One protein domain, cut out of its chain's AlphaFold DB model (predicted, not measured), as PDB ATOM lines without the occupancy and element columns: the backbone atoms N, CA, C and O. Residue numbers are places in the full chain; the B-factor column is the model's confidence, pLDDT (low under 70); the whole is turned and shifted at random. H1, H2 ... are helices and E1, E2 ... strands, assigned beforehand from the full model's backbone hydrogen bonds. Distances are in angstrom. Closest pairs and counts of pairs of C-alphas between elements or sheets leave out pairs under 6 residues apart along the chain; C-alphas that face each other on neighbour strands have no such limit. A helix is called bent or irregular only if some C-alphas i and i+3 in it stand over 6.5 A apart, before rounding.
ATOM      1  N   GLU A  12     -29.013   5.267 -12.509       69.00
ATOM      2  CA  GLU A  12     -29.616   3.945 -12.699       69.00
ATOM      3  C   GLU A  12     -30.429   3.822 -13.996       69.00
ATOM      4  O   GLU A  12     -30.388   2.770 -14.636       69.00
ATOM      5  N   ASP A  13     -31.077   4.904 -14.439       63.12
ATOM      6  CA  ASP A  13     -31.943   4.891 -15.615       63.12
ATOM      7  C   ASP A  13     -31.125   4.768 -16.903       63.12
ATOM      8  O   ASP A  13     -31.328   3.846 -17.700       63.12
ATOM      9  N   PHE A  14     -30.149   5.658 -17.111       63.31
ATOM     10  CA  PHE A  14     -29.358   5.631 -18.344       63.31
ATOM     11  C   PHE A  14     -28.363   4.465 -18.362       63.31
ATOM     12  O   PHE A  14     -28.171   3.843 -19.412       63.31
ATOM     13  N   LEU A  15     -27.762   4.119 -17.214       74.44
ATOM     14  CA  LEU A  15     -26.858   2.977 -17.120       74.44
ATOM     15  C   LEU A  15     -27.622   1.665 -17.312       74.44
ATOM     16  O   LEU A  15     -27.160   0.799 -18.049       74.44
ATOM     17  N   GLY A  16     -28.816   1.525 -16.733       70.44
ATOM     18  CA  GLY A  16     -29.661   0.348 -16.925       70.44
ATOM     19  C   GLY A  16     -30.037   0.129 -18.392       70.44
ATOM     20  O   GLY A  16     -29.927  -0.989 -18.907       70.44
ATOM     21  N   VAL A  17     -30.416   1.199 -19.101       71.19
ATOM     22  CA  VAL A  17     -30.685   1.150 -20.548       71.19
ATOM     23  C   VAL A  17     -29.434   0.740 -21.327       71.19
ATOM     24  O   VAL A  17     -29.509  -0.146 -22.182       71.19
ATOM     25  N   PHE A  18     -28.280   1.330 -21.011       75.81
ATOM     26  CA  PHE A  18     -27.023   1.011 -21.683       75.81
ATOM     27  C   PHE A  18     -26.585  -0.440 -21.461       75.81
ATOM     28  O   PHE A  18     -26.309  -1.140 -22.431       75.81
ATOM     29  N   LEU A  19     -26.605  -0.935 -20.219       79.94
ATOM     30  CA  LEU A  19     -26.259  -2.320 -19.884       79.94
ATOM     31  C   LEU A  19     -27.156  -3.321 -20.623       79.94
ATOM     32  O   LEU A  19     -26.678  -4.332 -21.133       79.94
ATOM     33  N   ASN A  20     -28.454  -3.032 -20.734       76.00
ATOM     34  CA  ASN A  20     -29.383  -3.877 -21.483       76.00
ATOM     35  C   ASN A  20     -29.100  -3.880 -22.990       76.00
ATOM     36  O   ASN A  20     -29.201  -4.930 -23.628       76.00
ATOM     37  N   ASN A  21     -28.739  -2.733 -23.565       73.44
ATOM     38  CA  ASN A  21     -28.351  -2.650 -24.972       73.44
ATOM     39  C   ASN A  21     -27.016  -3.357 -25.225       73.44
ATOM     40  O   ASN A  21     -26.903  -4.102 -26.196       73.44
ATOM     41  N   LEU A  22     -26.050  -3.205 -24.317       80.38
ATOM     42  CA  LEU A  22     -24.749  -3.855 -24.404       80.38
ATOM     43  C   LEU A  22     -24.872  -5.381 -24.314       80.38
ATOM     44  O   LEU A  22     -24.268  -6.064 -25.128       80.38
ATOM     45  N   ARG A  23     -25.722  -5.926 -23.429       86.19
ATOM     46  CA  ARG A  23     -26.013  -7.378 -23.374       86.19
ATOM     47  C   ARG A  23     -26.605  -7.917 -24.677       86.19
ATOM     48  O   ARG A  23     -26.289  -9.029 -25.084       86.19
ATOM     49  N   LYS A  24     -27.478  -7.148 -25.335       84.69
ATOM     50  CA  LYS A  24     -28.057  -7.540 -26.631       84.69
ATOM     51  C   LYS A  24     -27.022  -7.496 -27.749       84.69
ATOM     52  O   LYS A  24     -27.048  -8.348 -28.630       84.69
ATOM     53  N   LEU A  25     -26.155  -6.486 -27.722       84.38
ATOM     54  CA  LEU A  25     -25.112  -6.285 -28.721       84.38
ATOM     55  C   LEU A  25     -23.966  -7.294 -28.565       84.38
ATOM     56  O   LEU A  25     -23.440  -7.770 -29.565       84.38
ATOM     57  N   ARG A  26     -23.596  -7.616 -27.321       85.56
ATOM     58  CA  ARG A  26     -22.476  -8.484 -26.932       85.56
ATOM     59  C   ARG A  26     -22.934  -9.496 -25.871       85.56
ATOM     60  O   ARG A  26     -22.682  -9.297 -24.677       85.56
ATOM     61  N   PRO A  27     -23.645 -10.567 -26.270       91.94
ATOM     62  CA  PRO A  27     -24.169 -11.564 -25.339       91.94
ATOM     63  C   PRO A  27     -23.096 -12.217 -24.461       91.94
ATOM     64  O   PRO A  27     -23.384 -12.573 -23.320       91.94
ATOM     65  N   GLU A  28     -21.860 -12.325 -24.948       91.38
ATOM     66  CA  GLU A  28     -20.715 -12.876 -24.221       91.38
ATOM     67  C   GLU A  28     -20.298 -12.052 -22.993       91.38
ATOM     68  O   GLU A  28     -19.645 -12.582 -22.100       91.38
ATOM     69  N   LEU A  29     -20.702 -10.777 -22.904       90.38
ATOM     70  CA  LEU A  29     -20.451  -9.941 -21.727       90.38
ATOM     71  C   LEU A  29     -21.498 -10.147 -20.622       90.38
ATOM     72  O   LEU A  29     -21.363  -9.570 -19.545       90.38
ATOM     73  N   SER A  30     -22.549 -10.941 -20.858       89.81
ATOM     74  CA  SER A  30     -23.690 -11.049 -19.938       89.81
ATOM     75  C   SER A  30     -23.291 -11.503 -18.536       89.81
ATOM     76  O   SER A  30     -23.749 -10.895 -17.569       89.81
ATOM     77  N   ASP A  31     -22.409 -12.498 -18.426       91.56
ATOM     78  CA  ASP A  31     -21.964 -13.041 -17.137       91.56
ATOM     79  C   ASP A  31     -21.177 -11.997 -16.335       91.56
ATOM     80  O   ASP A  31     -21.470 -11.754 -15.163       91.56
ATOM     81  N   VAL A  32     -20.243 -11.299 -16.993       91.88
ATOM     82  CA  VAL A  32     -19.452 -10.219 -16.381       91.88
ATOM     83  C   VAL A  32     -20.359  -9.068 -15.954       91.88
ATOM     84  O   VAL A  32     -20.272  -8.589 -14.828       91.88
ATOM     85  N   LEU A  33     -21.290  -8.652 -16.816       89.50
ATOM     86  CA  LEU A  33     -22.229  -7.578 -16.503       89.50
ATOM     87  C   LEU A  33     -23.193  -7.956 -15.374       89.50
ATOM     88  O   LEU A  33     -23.617  -7.083 -14.626       89.50
ATOM     89  N   GLN A  34     -23.579  -9.224 -15.249       90.88
ATOM     90  CA  GLN A  34     -24.432  -9.685 -14.156       90.88
ATOM     91  C   GLN A  34     -23.663  -9.778 -12.832       90.88
ATOM     92  O   GLN A  34     -24.224  -9.467 -11.782       90.88
ATOM     93  N   GLN A  35     -22.385 -10.155 -12.884       92.00
ATOM     94  CA  GLN A  35     -21.500 -10.190 -11.722       92.00
ATOM     95  C   GLN A  35     -21.141  -8.784 -11.215       92.00
ATOM     96  O   GLN A  35     -21.161  -8.547 -10.010       92.00
ATOM     97  N   GLU A  36     -20.828  -7.854 -12.118       89.00
ATOM     98  CA  GLU A  36     -20.367  -6.495 -11.784       89.00
ATOM     99  C   GLU A  36     -21.513  -5.505 -11.520       89.00
ATOM    100  O   GLU A  36     -21.330  -4.497 -10.825       89.00
ATOM    101  N   TYR A  37     -22.701  -5.792 -12.063       88.44
ATOM    102  CA  TYR A  37     -23.908  -4.974 -11.919       88.44
ATOM    103  C   TYR A  37     -25.137  -5.811 -11.513       88.44
ATOM    104  O   TYR A  37     -26.149  -5.798 -12.223       88.44
ATOM    105  N   PRO A  38     -25.098  -6.532 -10.372       85.88
ATOM    106  CA  PRO A  38     -26.274  -7.232  -9.851       85.88
ATOM    107  C   PRO A  38     -27.358  -6.240  -9.400       85.88
ATOM    108  O   PRO A  38     -28.549  -6.512  -9.534       85.88
ATOM    109  N   VAL A  39     -26.933  -5.076  -8.901       88.06
ATOM    110  CA  VAL A  39     -27.741  -3.896  -8.578       88.06
ATOM    111  C   VAL A  39     -26.922  -2.668  -8.982       88.06
ATOM    112  O   VAL A  39     -25.703  -2.659  -8.807       88.06
ATOM    113  N   ILE A  40     -27.572  -1.646  -9.540       79.38
ATOM    114  CA  ILE A  40     -26.921  -0.364  -9.826       79.38
ATOM    115  C   ILE A  40     -26.980   0.487  -8.557       79.38
ATOM    116  O   ILE A  40     -28.066   0.822  -8.093       79.38
ATOM    117  N   GLU A  41     -25.817   0.827  -8.007       81.56
ATOM    118  CA  GLU A  41     -25.673   1.690  -6.831       81.56
ATOM    119  C   GLU A  41     -25.225   3.093  -7.290       81.56
ATOM    120  O   GLU A  41     -24.039   3.272  -7.584       81.56
ATOM    121  N   PRO A  42     -26.120   4.098  -7.380       67.00
ATOM    122  CA  PRO A  42     -25.815   5.366  -8.053       67.00
ATOM    123  C   PRO A  42     -24.588   6.107  -7.493       67.00
ATOM    124  O   PRO A  42     -23.814   6.665  -8.272       67.00
ATOM    125  N   ALA A  43     -24.338   6.043  -6.181       68.12
ATOM    126  CA  ALA A  43     -23.174   6.642  -5.527       68.12
ATOM    127  C   ALA A  43     -21.866   6.018  -6.015       68.12
ATOM    128  O   ALA A  43     -20.902   6.714  -6.341       68.12
ATOM    129  N   LYS A  44     -21.854   4.686  -6.098       79.12
ATOM    130  CA  LYS A  44     -20.709   3.898  -6.547       79.12
ATOM    131  C   LYS A  44     -20.435   4.134  -8.029       79.12
ATOM    132  O   LYS A  44     -19.279   4.289  -8.411       79.12
ATOM    133  N   GLU A  45     -21.485   4.217  -8.847       78.81
ATOM    134  CA  GLU A  45     -21.352   4.539 -10.273       78.81
ATOM    135  C   GLU A  45     -20.873   5.970 -10.501       78.81
ATOM    136  O   GLU A  45     -19.986   6.205 -11.314       78.81
ATOM    137  N   SER A  46     -21.408   6.928  -9.747       65.38
ATOM    138  CA  SER A  46     -21.001   8.328  -9.849       65.38
ATOM    139  C   SER A  46     -19.529   8.499  -9.477       65.38
ATOM    140  O   SER A  46     -18.793   9.165 -10.203       65.38
ATOM    141  N   ALA A  47     -19.075   7.858  -8.394       72.69
ATOM    142  CA  ALA A  47     -17.666   7.850  -8.004       72.69
ATOM    143  C   ALA A  47     -16.782   7.206  -9.083       72.69
ATOM    144  O   ALA A  47     -15.782   7.796  -9.496       72.69
ATOM    145  N   PHE A  48     -17.201   6.055  -9.614       77.50
ATOM    146  CA  PHE A  48     -16.515   5.398 -10.721       77.50
ATOM    147  C   PHE A  48     -16.414   6.313 -11.951       77.50
ATOM    148  O   PHE A  48     -15.340   6.426 -12.543       77.50
ATOM    149  N   PHE A  49     -17.483   7.030 -12.310       72.62
ATOM    150  CA  PHE A  49     -17.468   7.973 -13.427       72.62
ATOM    151  C   PHE A  49     -16.556   9.173 -13.172       72.62
ATOM    152  O   PHE A  49     -15.849   9.609 -14.076       72.62
ATOM    153  N   VAL A  50     -16.511   9.703 -11.951       66.94
ATOM    154  CA  VAL A  50     -15.577  10.784 -11.601       66.94
ATOM    155  C   VAL A  50     -14.131  10.362 -11.856       66.94
ATOM    156  O   VAL A  50     -13.380  11.122 -12.469       66.94
ATOM    157  N   GLU A  51     -13.759   9.159 -11.426       74.31
ATOM    158  CA  GLU A  51     -12.390   8.653 -11.539       74.31
ATOM    159  C   GLU A  51     -12.018   8.263 -12.970       74.31
ATOM    160  O   GLU A  51     -10.916   8.563 -13.425       74.31
ATOM    161  N   THR A  52     -12.931   7.619 -13.697       75.81
ATOM    162  CA  THR A  52     -12.617   7.026 -15.007       75.81
ATOM    163  C   THR A  52     -12.985   7.921 -16.188       75.81
ATOM    164  O   THR A  52     -12.294   7.889 -17.206       75.81
ATOM    165  N   TYR A  53     -14.016   8.770 -16.068       74.81
ATOM    166  CA  TYR A  53     -14.518   9.563 -17.194       74.81
ATOM    167  C   TYR A  53     -13.923  10.963 -17.266       74.81
ATOM    168  O   TYR A  53     -13.623  11.436 -18.360       74.81
ATOM    169  N   ARG A  54     -13.736  11.647 -16.131       65.31
ATOM    170  CA  ARG A  54     -13.218  13.027 -16.142       65.31
ATOM    171  C   ARG A  54     -11.815  13.152 -16.751       65.31
ATOM    172  O   ARG A  54     -11.624  14.087 -17.527       65.31
ATOM    173  N   PRO A  55     -10.855  12.240 -16.491       70.00
ATOM    174  CA  PRO A  55      -9.543  12.300 -17.142       70.00
ATOM    175  C   PRO A  55      -9.620  12.156 -18.667       70.00
ATOM    176  O   PRO A  55      -8.805  12.727 -19.380       70.00
ATOM    177  N   LEU A  56     -10.634  11.439 -19.160       57.75
ATOM    178  CA  LEU A  56     -10.877  11.168 -20.578       57.75
ATOM    179  C   LEU A  56     -11.905  12.125 -21.195       57.75
ATOM    180  O   LEU A  56     -12.377  11.904 -22.310       57.75
ATOM    181  N   ALA A  57     -12.267  13.207 -20.494       47.72
ATOM    182  CA  ALA A  57     -13.311  14.127 -20.933       47.72
ATOM    183  C   ALA A  57     -13.062  14.636 -22.359       47.72
ATOM    184  O   ALA A  57     -13.955  14.609 -23.206       47.72
ATOM    185  N   MET A  58     -11.824  15.050 -22.640       45.62
ATOM    186  CA  MET A  58     -11.438  15.547 -23.960       45.62
ATOM    187  C   MET A  58     -11.447  14.452 -25.024       45.62
ATOM    188  O   MET A  58     -11.821  14.729 -26.164       45.62
ATOM    189  N   ASP A  59     -11.092  13.221 -24.665       58.66
ATOM    190  CA  ASP A  59     -11.144  12.080 -25.572       58.66
ATOM    191  C   ASP A  59     -12.589  11.731 -25.942       58.66
ATOM    192  O   ASP A  59     -12.893  11.519 -27.114       58.66
ATOM    193  N   PHE A  60     -13.520  11.782 -24.989       51.62
ATOM    194  CA  PHE A  60     -14.941  11.523 -25.244       51.62
ATOM    195  C   PHE A  60     -15.626  12.623 -26.054       51.62
ATOM    196  O   PHE A  60     -16.491  12.351 -26.895       51.62
ATOM    197  N   ILE A  61     -15.229  13.878 -25.833       48.25
ATOM    198  CA  ILE A  61     -15.704  15.012 -26.631       48.25
ATOM    199  C   ILE A  61     -15.248  14.831 -28.081       48.25
ATOM    200  O   ILE A  61     -16.077  14.866 -28.993       48.25
ATOM    201  N   LYS A  62     -13.960  14.532 -28.282       45.84
ATOM    202  CA  LYS A  62     -13.338  14.344 -29.602       45.84
ATOM    203  C   LYS A  62     -13.666  13.005 -30.270       45.84
ATOM    204  O   LYS A  62     -13.227  12.795 -31.396       45.84
ATOM    205  N   LYS A  63     -14.398  12.107 -29.599       64.19
ATOM    206  CA  LYS A  63     -14.567  10.702 -30.011       64.19
ATOM    207  C   LYS A  63     -13.218  10.043 -30.347       64.19
ATOM    208  O   LYS A  63     -13.102   9.323 -31.337       64.19
ATOM    209  N   ASN A  64     -12.181  10.334 -29.560       64.31
ATOM    210  CA  ASN A  64     -10.838   9.820 -29.790       64.31
ATOM    211  C   ASN A  64     -10.838   8.298 -29.614       64.31
ATOM    212  O   ASN A  64     -10.929   7.798 -28.496       64.31
ATOM    213  N   THR A  65     -10.731   7.559 -30.715       81.62
ATOM    214  CA  THR A  65     -10.730   6.092 -30.687       81.62
ATOM    215  C   THR A  65      -9.390   5.509 -30.251       81.62
ATOM    216  O   THR A  65      -9.316   4.322 -29.945       81.62
ATOM    217  N   ASP A  66      -8.329   6.319 -30.178       84.62
ATOM    218  CA  ASP A  66      -7.000   5.839 -29.795       84.62
ATOM    219  C   ASP A  66      -6.931   5.403 -28.329       84.62
ATOM    220  O   ASP A  66      -6.093   4.574 -27.975       84.62
ATOM    221  N   ILE A  67      -7.868   5.859 -27.491       82.25
ATOM    222  CA  ILE A  67      -7.982   5.422 -26.093       82.25
ATOM    223  C   ILE A  67      -8.273   3.921 -25.948       82.25
ATOM    224  O   ILE A  67      -8.078   3.381 -24.858       82.25
ATOM    225  N   PHE A  68      -8.723   3.263 -27.024       89.56
ATOM    226  CA  PHE A  68      -9.021   1.831 -27.093       89.56
ATOM    227  C   PHE A  68      -7.872   0.999 -27.684       89.56
ATOM    228  O   PHE A  68      -8.046  -0.191 -27.920       89.56
ATOM    229  N   ARG A  69      -6.694   1.591 -27.937       84.88
ATOM    230  CA  ARG A  69      -5.479   0.833 -28.314       84.88
ATOM    231  C   ARG A  69      -4.867   0.066 -27.141       84.88
ATOM    232  O   ARG A  69      -4.064  -0.838 -27.347       84.88
ATOM    233  N   GLU A  70      -5.247   0.443 -25.930       86.00
ATOM    234  CA  GLU A  70      -4.883  -0.204 -24.676       86.00
ATOM    235  C   GLU A  70      -6.160  -0.609 -23.931       86.00
ATOM    236  O   GLU A  70      -7.212  -0.006 -24.182       86.00
ATOM    237  N   PRO A  71      -6.078  -1.575 -22.996       88.06
ATOM    238  CA  PRO A  71      -7.204  -1.972 -22.162       88.06
ATOM    239  C   PRO A  71      -7.928  -0.775 -21.544       88.06
ATOM    240  O   PRO A  71      -7.324   0.065 -20.869       88.06
ATOM    241  N   ARG A  72      -9.240  -0.687 -21.783       88.50
ATOM    242  CA  ARG A  72     -10.050   0.481 -21.430       88.50
ATOM    243  C   ARG A  72     -11.352   0.070 -20.756       88.50
ATOM    244  O   ARG A  72     -12.329  -0.297 -21.408       88.50
ATOM    245  N   PHE A  73     -11.375   0.212 -19.435       87.50
ATOM    246  CA  PHE A  73     -12.506  -0.152 -18.586       87.50
ATOM    247  C   PHE A  73     -13.406   1.054 -18.303       87.50
ATOM    248  O   PHE A  73     -13.249   1.735 -17.293       87.50
ATOM    249  N   LEU A  74     -14.339   1.332 -19.219       85.06
ATOM    250  CA  LEU A  74     -15.377   2.370 -19.045       85.06
ATOM    251  C   LEU A  74     -16.638   1.824 -18.358       85.06
ATOM    252  O   LEU A  74     -17.528   2.568 -17.974       85.06
ATOM    253  N   LEU A  75     -16.689   0.513 -18.145       87.06
ATOM    254  CA  LEU A  75     -17.584  -0.158 -17.212       87.06
ATOM    255  C   LEU A  75     -16.746  -1.142 -16.396       87.06
ATOM    256  O   LEU A  75     -15.717  -1.640 -16.866       87.06
ATOM    257  N   ARG A  76     -17.194  -1.455 -15.182       86.00
ATOM    258  CA  ARG A  76     -16.546  -2.455 -14.335       86.00
ATOM    259  C   ARG A  76     -16.513  -3.806 -15.046       86.00
ATOM    260  O   ARG A  76     -17.519  -4.250 -15.592       86.00
ATOM    261  N   GLY A  77     -15.331  -4.417 -15.064       86.19
ATOM    262  CA  GLY A  77     -15.084  -5.723 -15.678       86.19
ATOM    263  C   GLY A  77     -15.126  -5.758 -17.209       86.19
ATOM    264  O   GLY A  77     -14.801  -6.792 -17.783       86.19
ATOM    265  N   VAL A  78     -15.480  -4.662 -17.889       87.88
ATOM    266  CA  VAL A  78     -15.617  -4.646 -19.352       87.88
ATOM    267  C   VAL A  78     -14.496  -3.842 -19.976       87.88
ATOM    268  O   VAL A  78     -14.455  -2.619 -19.863       87.88
ATOM    269  N   ASP A  79     -13.625  -4.538 -20.691       90.38
ATOM    270  CA  ASP A  79     -12.605  -3.914 -21.520       90.38
ATOM    271  C   ASP A  79     -13.163  -3.607 -22.915       90.38
ATOM    272  O   ASP A  79     -13.374  -4.501 -23.737       90.38
ATOM    273  N   PHE A  80     -13.389  -2.324 -23.187       88.62
ATOM    274  CA  PHE A  80     -13.917  -1.858 -24.468       88.62
ATOM    275  C   PHE A  80     -12.915  -2.018 -25.614       88.62
ATOM    276  O   PHE A  80     -13.334  -2.117 -26.766       88.62
ATOM    277  N   SER A  81     -11.610  -2.096 -25.329       90.06
ATOM    278  CA  SER A  81     -10.584  -2.272 -26.365       90.06
ATOM    279  C   SER A  81     -10.733  -3.587 -27.134       90.06
ATOM    280  O   SER A  81     -10.448  -3.640 -28.329       90.06
ATOM    281  N   LEU A  82     -11.263  -4.626 -26.478       90.12
ATOM    282  CA  LEU A  82     -11.436  -5.964 -27.049       90.12
ATOM    283  C   LEU A  82     -12.458  -6.018 -28.182       90.12
ATOM    284  O   LEU A  82     -12.417  -6.941 -28.989       90.12
ATOM    285  N   PHE A  83     -13.383  -5.060 -28.234       88.94
ATOM    286  CA  PHE A  83     -14.481  -5.091 -29.194       88.94
ATOM    287  C   PHE A  83     -14.716  -3.793 -29.955       88.94
ATOM    288  O   PHE A  83     -15.506  -3.780 -30.896       88.94
ATOM    289  N   TRP A  84     -14.039  -2.702 -29.588       87.62
ATOM    290  CA  TRP A  84     -14.259  -1.391 -30.196       87.62
ATOM    291  C   TRP A  84     -14.128  -1.405 -31.725       87.62
ATOM    292  O   TRP A  84     -14.961  -0.834 -32.426       87.62
ATOM    293  N   GLY A  85     -13.113  -2.100 -32.249       85.88
ATOM    294  CA  GLY A  85     -12.852  -2.197 -33.691       85.88
ATOM    295  C   GLY A  85     -13.881  -3.012 -34.481       85.88
ATOM    296  O   GLY A  85     -13.871  -2.971 -35.708       85.88
ATOM    297  N   GLU A  86     -14.765  -3.741 -33.799       89.19
ATOM    298  CA  GLU A  86     -15.796  -4.586 -34.410       89.19
ATOM    299  C   GLU A  86     -17.163  -3.885 -34.477       89.19
ATOM    300  O   GLU A  86     -18.107  -4.414 -35.066       89.19
ATOM    301  N   LEU A  87     -17.293  -2.705 -33.860       81.94
ATOM    302  CA  LEU A  87     -18.555  -1.981 -33.773       81.94
ATOM    303  C   LEU A  87     -18.927  -1.319 -35.104       81.94
ATOM    304  O   LEU A  87     -18.126  -0.642 -35.749       81.94
ATOM    305  N   GLY A  88     -20.201  -1.446 -35.486       77.44
ATOM    306  CA  GLY A  88     -20.778  -0.639 -36.557       77.44
ATOM    307  C   GLY A  88     -20.910   0.833 -36.149       77.44
ATOM    308  O   GLY A  88     -20.864   1.174 -34.966       77.44
ATOM    309  N   SER A  89     -21.142   1.722 -37.119       70.12
ATOM    310  CA  SER A  89     -21.297   3.166 -36.863       70.12
ATOM    311  C   SER A  89     -22.404   3.472 -35.850       70.12
ATOM    312  O   SER A  89     -22.185   4.224 -34.905       70.12
ATOM    313  N   ARG A  90     -23.564   2.815 -35.987       67.25
ATOM    314  CA  ARG A  90     -24.705   2.979 -35.074       67.25
ATOM    315  C   ARG A  90     -24.364   2.595 -33.635       67.25
ATOM    316  O   ARG A  90     -24.773   3.278 -32.701       67.25
ATOM    317  N   ASP A  91     -23.640   1.497 -33.461       71.50
ATOM    318  CA  ASP A  91     -23.304   0.992 -32.132       71.50
ATOM    319  C   ASP A  91     -22.171   1.815 -31.512       71.50
ATOM    320  O   ASP A  91     -22.207   2.106 -30.323       71.50
ATOM    321  N   THR A  92     -21.233   2.296 -32.330       74.88
ATOM    322  CA  THR A  92     -20.188   3.245 -31.920       74.88
ATOM    323  C   THR A  92     -20.788   4.553 -31.403       74.88
ATOM    324  O   THR A  92     -20.369   5.061 -30.363       74.88
ATOM    325  N   ASP A  93     -21.797   5.095 -32.089       62.91
ATOM    326  CA  ASP A  93     -22.488   6.308 -31.646       62.91
ATOM    327  C   ASP A  93     -23.237   6.095 -30.325       62.91
ATOM    328  O   ASP A  93     -23.114   6.925 -29.426       62.91
ATOM    329  N   MET A  94     -23.895   4.943 -30.147       74.38
ATOM    330  CA  MET A  94     -24.511   4.559 -28.871       74.38
ATOM    331  C   MET A  94     -23.494   4.549 -27.715       74.38
ATOM    332  O   MET A  94     -23.800   5.043 -26.628       74.38
ATOM    333  N   MET A  95     -22.287   4.011 -27.940       74.12
ATOM    334  CA  MET A  95     -21.223   4.004 -26.928       74.12
ATOM    335  C   MET A  95     -20.781   5.426 -26.577       74.12
ATOM    336  O   MET A  95     -20.659   5.762 -25.400       74.12
ATOM    337  N   TRP A  96     -20.583   6.288 -27.577       66.50
ATOM    338  CA  TRP A  96     -20.185   7.677 -27.346       66.50
ATOM    339  C   TRP A  96     -21.246   8.493 -26.612       66.50
ATOM    340  O   TRP A  96     -20.900   9.284 -25.731       66.50
ATOM    341  N   ASP A  97     -22.518   8.302 -26.950       58.69
ATOM    342  CA  ASP A  97     -23.630   8.974 -26.280       58.69
ATOM    343  C   ASP A  97     -23.714   8.550 -24.814       58.69
ATOM    344  O   ASP A  97     -23.846   9.401 -23.927       58.69
ATOM    345  N   PHE A  98     -23.523   7.258 -24.533       71.81
ATOM    346  CA  PHE A  98     -23.366   6.779 -23.165       71.81
ATOM    347  C   PHE A  98     -22.158   7.426 -22.486       71.81
ATOM    348  O   PHE A  98     -22.303   7.943 -21.378       71.81
ATOM    349  N   PHE A  99     -20.989   7.481 -23.137       73.19
ATOM    350  CA  PHE A  99     -19.800   8.009 -22.476       73.19
ATOM    351  C   PHE A  99     -19.909   9.487 -22.121       73.19
ATOM    352  O   PHE A  99     -19.477   9.914 -21.052       73.19
ATOM    353  N   ARG A 100     -20.536  10.274 -22.992       57.69
ATOM    354  CA  ARG A 100     -20.789  11.699 -22.759       57.69
ATOM    355  C   ARG A 100     -21.851  11.918 -21.685       57.69
ATOM    356  O   ARG A 100     -21.709  12.830 -20.875       57.69
ATOM    357  N   THR A 101     -22.870  11.064 -21.637       57.28
ATOM    358  CA  THR A 101     -23.904  11.100 -20.591       57.28
ATOM    359  C   THR A 101     -23.322  10.726 -19.226       57.28
ATOM    360  O   THR A 101     -23.557  11.427 -18.244       57.28
ATOM    361  N   ALA A 102     -22.479   9.692 -19.170       59.75
ATOM    362  CA  ALA A 102     -21.739   9.307 -17.972       59.75
ATOM    363  C   ALA A 102     -20.754  10.406 -17.535       59.75
ATOM    364  O   ALA A 102     -20.714  10.764 -16.358       59.75
ATOM    365  N   LEU A 103     -20.044  11.039 -18.474       53.91
ATOM    366  CA  LEU A 103     -19.196  12.198 -18.193       53.91
ATOM    367  C   LEU A 103     -20.000  13.364 -17.599       53.91
ATOM    368  O   LEU A 103     -19.583  13.928 -16.589       53.91
ATOM    369  N   ALA A 104     -21.156  13.704 -18.175       52.16
ATOM    370  CA  ALA A 104     -22.038  14.738 -17.636       52.16
ATOM    371  C   ALA A 104     -22.513  14.377 -16.218       52.16
ATOM    372  O   ALA A 104     -22.412  15.202 -15.310       52.16
ATOM    373  N   SER A 105     -22.923  13.123 -15.997       52.69
ATOM    374  CA  SER A 105     -23.315  12.632 -14.670       52.69
ATOM    375  C   SER A 105     -22.175  12.723 -13.650       52.69
ATOM    376  O   SER A 105     -22.411  13.088 -12.501       52.69
ATOM    377  N   SER A 106     -20.924  12.519 -14.083       56.75
ATOM    378  CA  SER A 106     -19.754  12.624 -13.210       56.75
ATOM    379  C   SER A 106     -19.593  14.024 -12.619       56.75
ATOM    380  O   SER A 106     -19.105  14.150 -11.504       56.75
ATOM    381  N   TYR A 107     -19.983  15.089 -13.329       47.41
ATOM    382  CA  TYR A 107     -19.906  16.468 -12.828       47.41
ATOM    383  C   TYR A 107     -21.113  16.866 -11.978       47.41
ATOM    384  O   TYR A 107     -20.997  17.774 -11.159       47.41
ATOM    385  N   ILE A 108     -22.250  16.199 -12.175       45.62
ATOM    386  CA  ILE A 108     -23.538  16.570 -11.582       45.62
ATOM    387  C   ILE A 108     -23.802  15.804 -10.269       45.62
ATOM    388  O   ILE A 108     -24.425  16.366  -9.368       45.62
ATOM    389  N   GLY A 109     -23.252  14.592 -10.108       44.03
ATOM    390  CA  GLY A 109     -23.405  13.761  -8.904       44.03
ATOM    391  C   GLY A 109     -24.797  13.124  -8.758       44.03
ATOM    392  O   GLY A 109     -25.623  13.215  -9.663       44.03
ATOM    393  N   GLU A 110     -25.056  12.475  -7.611       41.81
ATOM    394  CA  GLU A 110     -26.353  11.836  -7.288       41.81
ATOM    395  C   GLU A 110     -27.493  12.839  -7.050       41.81
ATOM    396  O   GLU A 110     -28.655  12.510  -7.274       41.81
ATOM    397  N   ASP A 111     -27.175  14.056  -6.602       47.59
ATOM    398  CA  ASP A 111     -28.168  15.070  -6.245       47.59
ATOM    399  C   ASP A 111     -27.851  16.390  -6.956       47.59
ATOM    400  O   ASP A 111     -27.186  17.290  -6.437       47.59
TER     401      ASP A 111
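This is residues 12 to 111 of the 283 residues of an uncharacterized protein of viral metagenome (UniProt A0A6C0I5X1). The longest helix, H6, runs along one side of the domain; H3 crosses it towards its last residues, H4 packs on it, and H1 runs beside it the opposite way. H2 folds back from H1 as a helical hairpin, while E1 lies near the middle. The printed part has 100 residues, with six named helices and one named strand in the order H1, H2, H3, H4, H5, E1, H6; the class is mostly helix. It is compact, with a radius of gyration of the C-alphas of 12.8 A and spans of 36 by 31 by 22 A.

Find C-alpha 89 at (-21.297, 3.166, -36.863); from there H6 runs 28.7 A to C-alpha 108 at (-23.538, 16.570, -11.582). H1, residues 12 to 25, begins at (-29.616, 3.945, -12.699) and is 19.5 A long. Next come H2, residues 27 to 36, 15.0 A; H3, residues 42 to 53, 15.1 A; H4, residues 57 to 61; H5, residues 65 to 68; and E1, residues 73 to 75. H2 is irregular: C-alphas 28 and 31 are 7.2 A apart.

Start at H6, the hub. With residues 99 to 107 alone it touches H3, only just about perpendicular at 70.5 degrees; their closest C-alphas, Val 50 and Ser 106, are 4.8 A apart. H4 touches H6, closest at the C-alphas of Phe 60 and Arg 100, 6.4 A. H1 only just touches H6, with 3 pairs of C-alphas within 8 A, the closest Phe 18 and Phe 98 at 7.0 A; they run opposite ways at a shallow tilt of 22 degrees. The hairpin H1 and H2 touches, closest at the C-alphas of Arg 23 and Ser 30, 5.5 A. H5 and H6 are apart. E1 pairs with no named strand, but residues 78 to 79 pair antiparallel with it. Every O i to N i+4 pair is within hydrogen-bond range in H1, H3, H4 and H6, and 4 of 6 in H2; H5 is too short for one.

The C-alphas farthest apart, Glu 86 and Asp 111, are 36.5 A apart. The printed part has no cut, and E1 to H6 is the long link, residues 76 to 88. Mean pLDDT of the printed part is 74.2; 33 residues are under 70, among them 56 to 64 and 100 to 111.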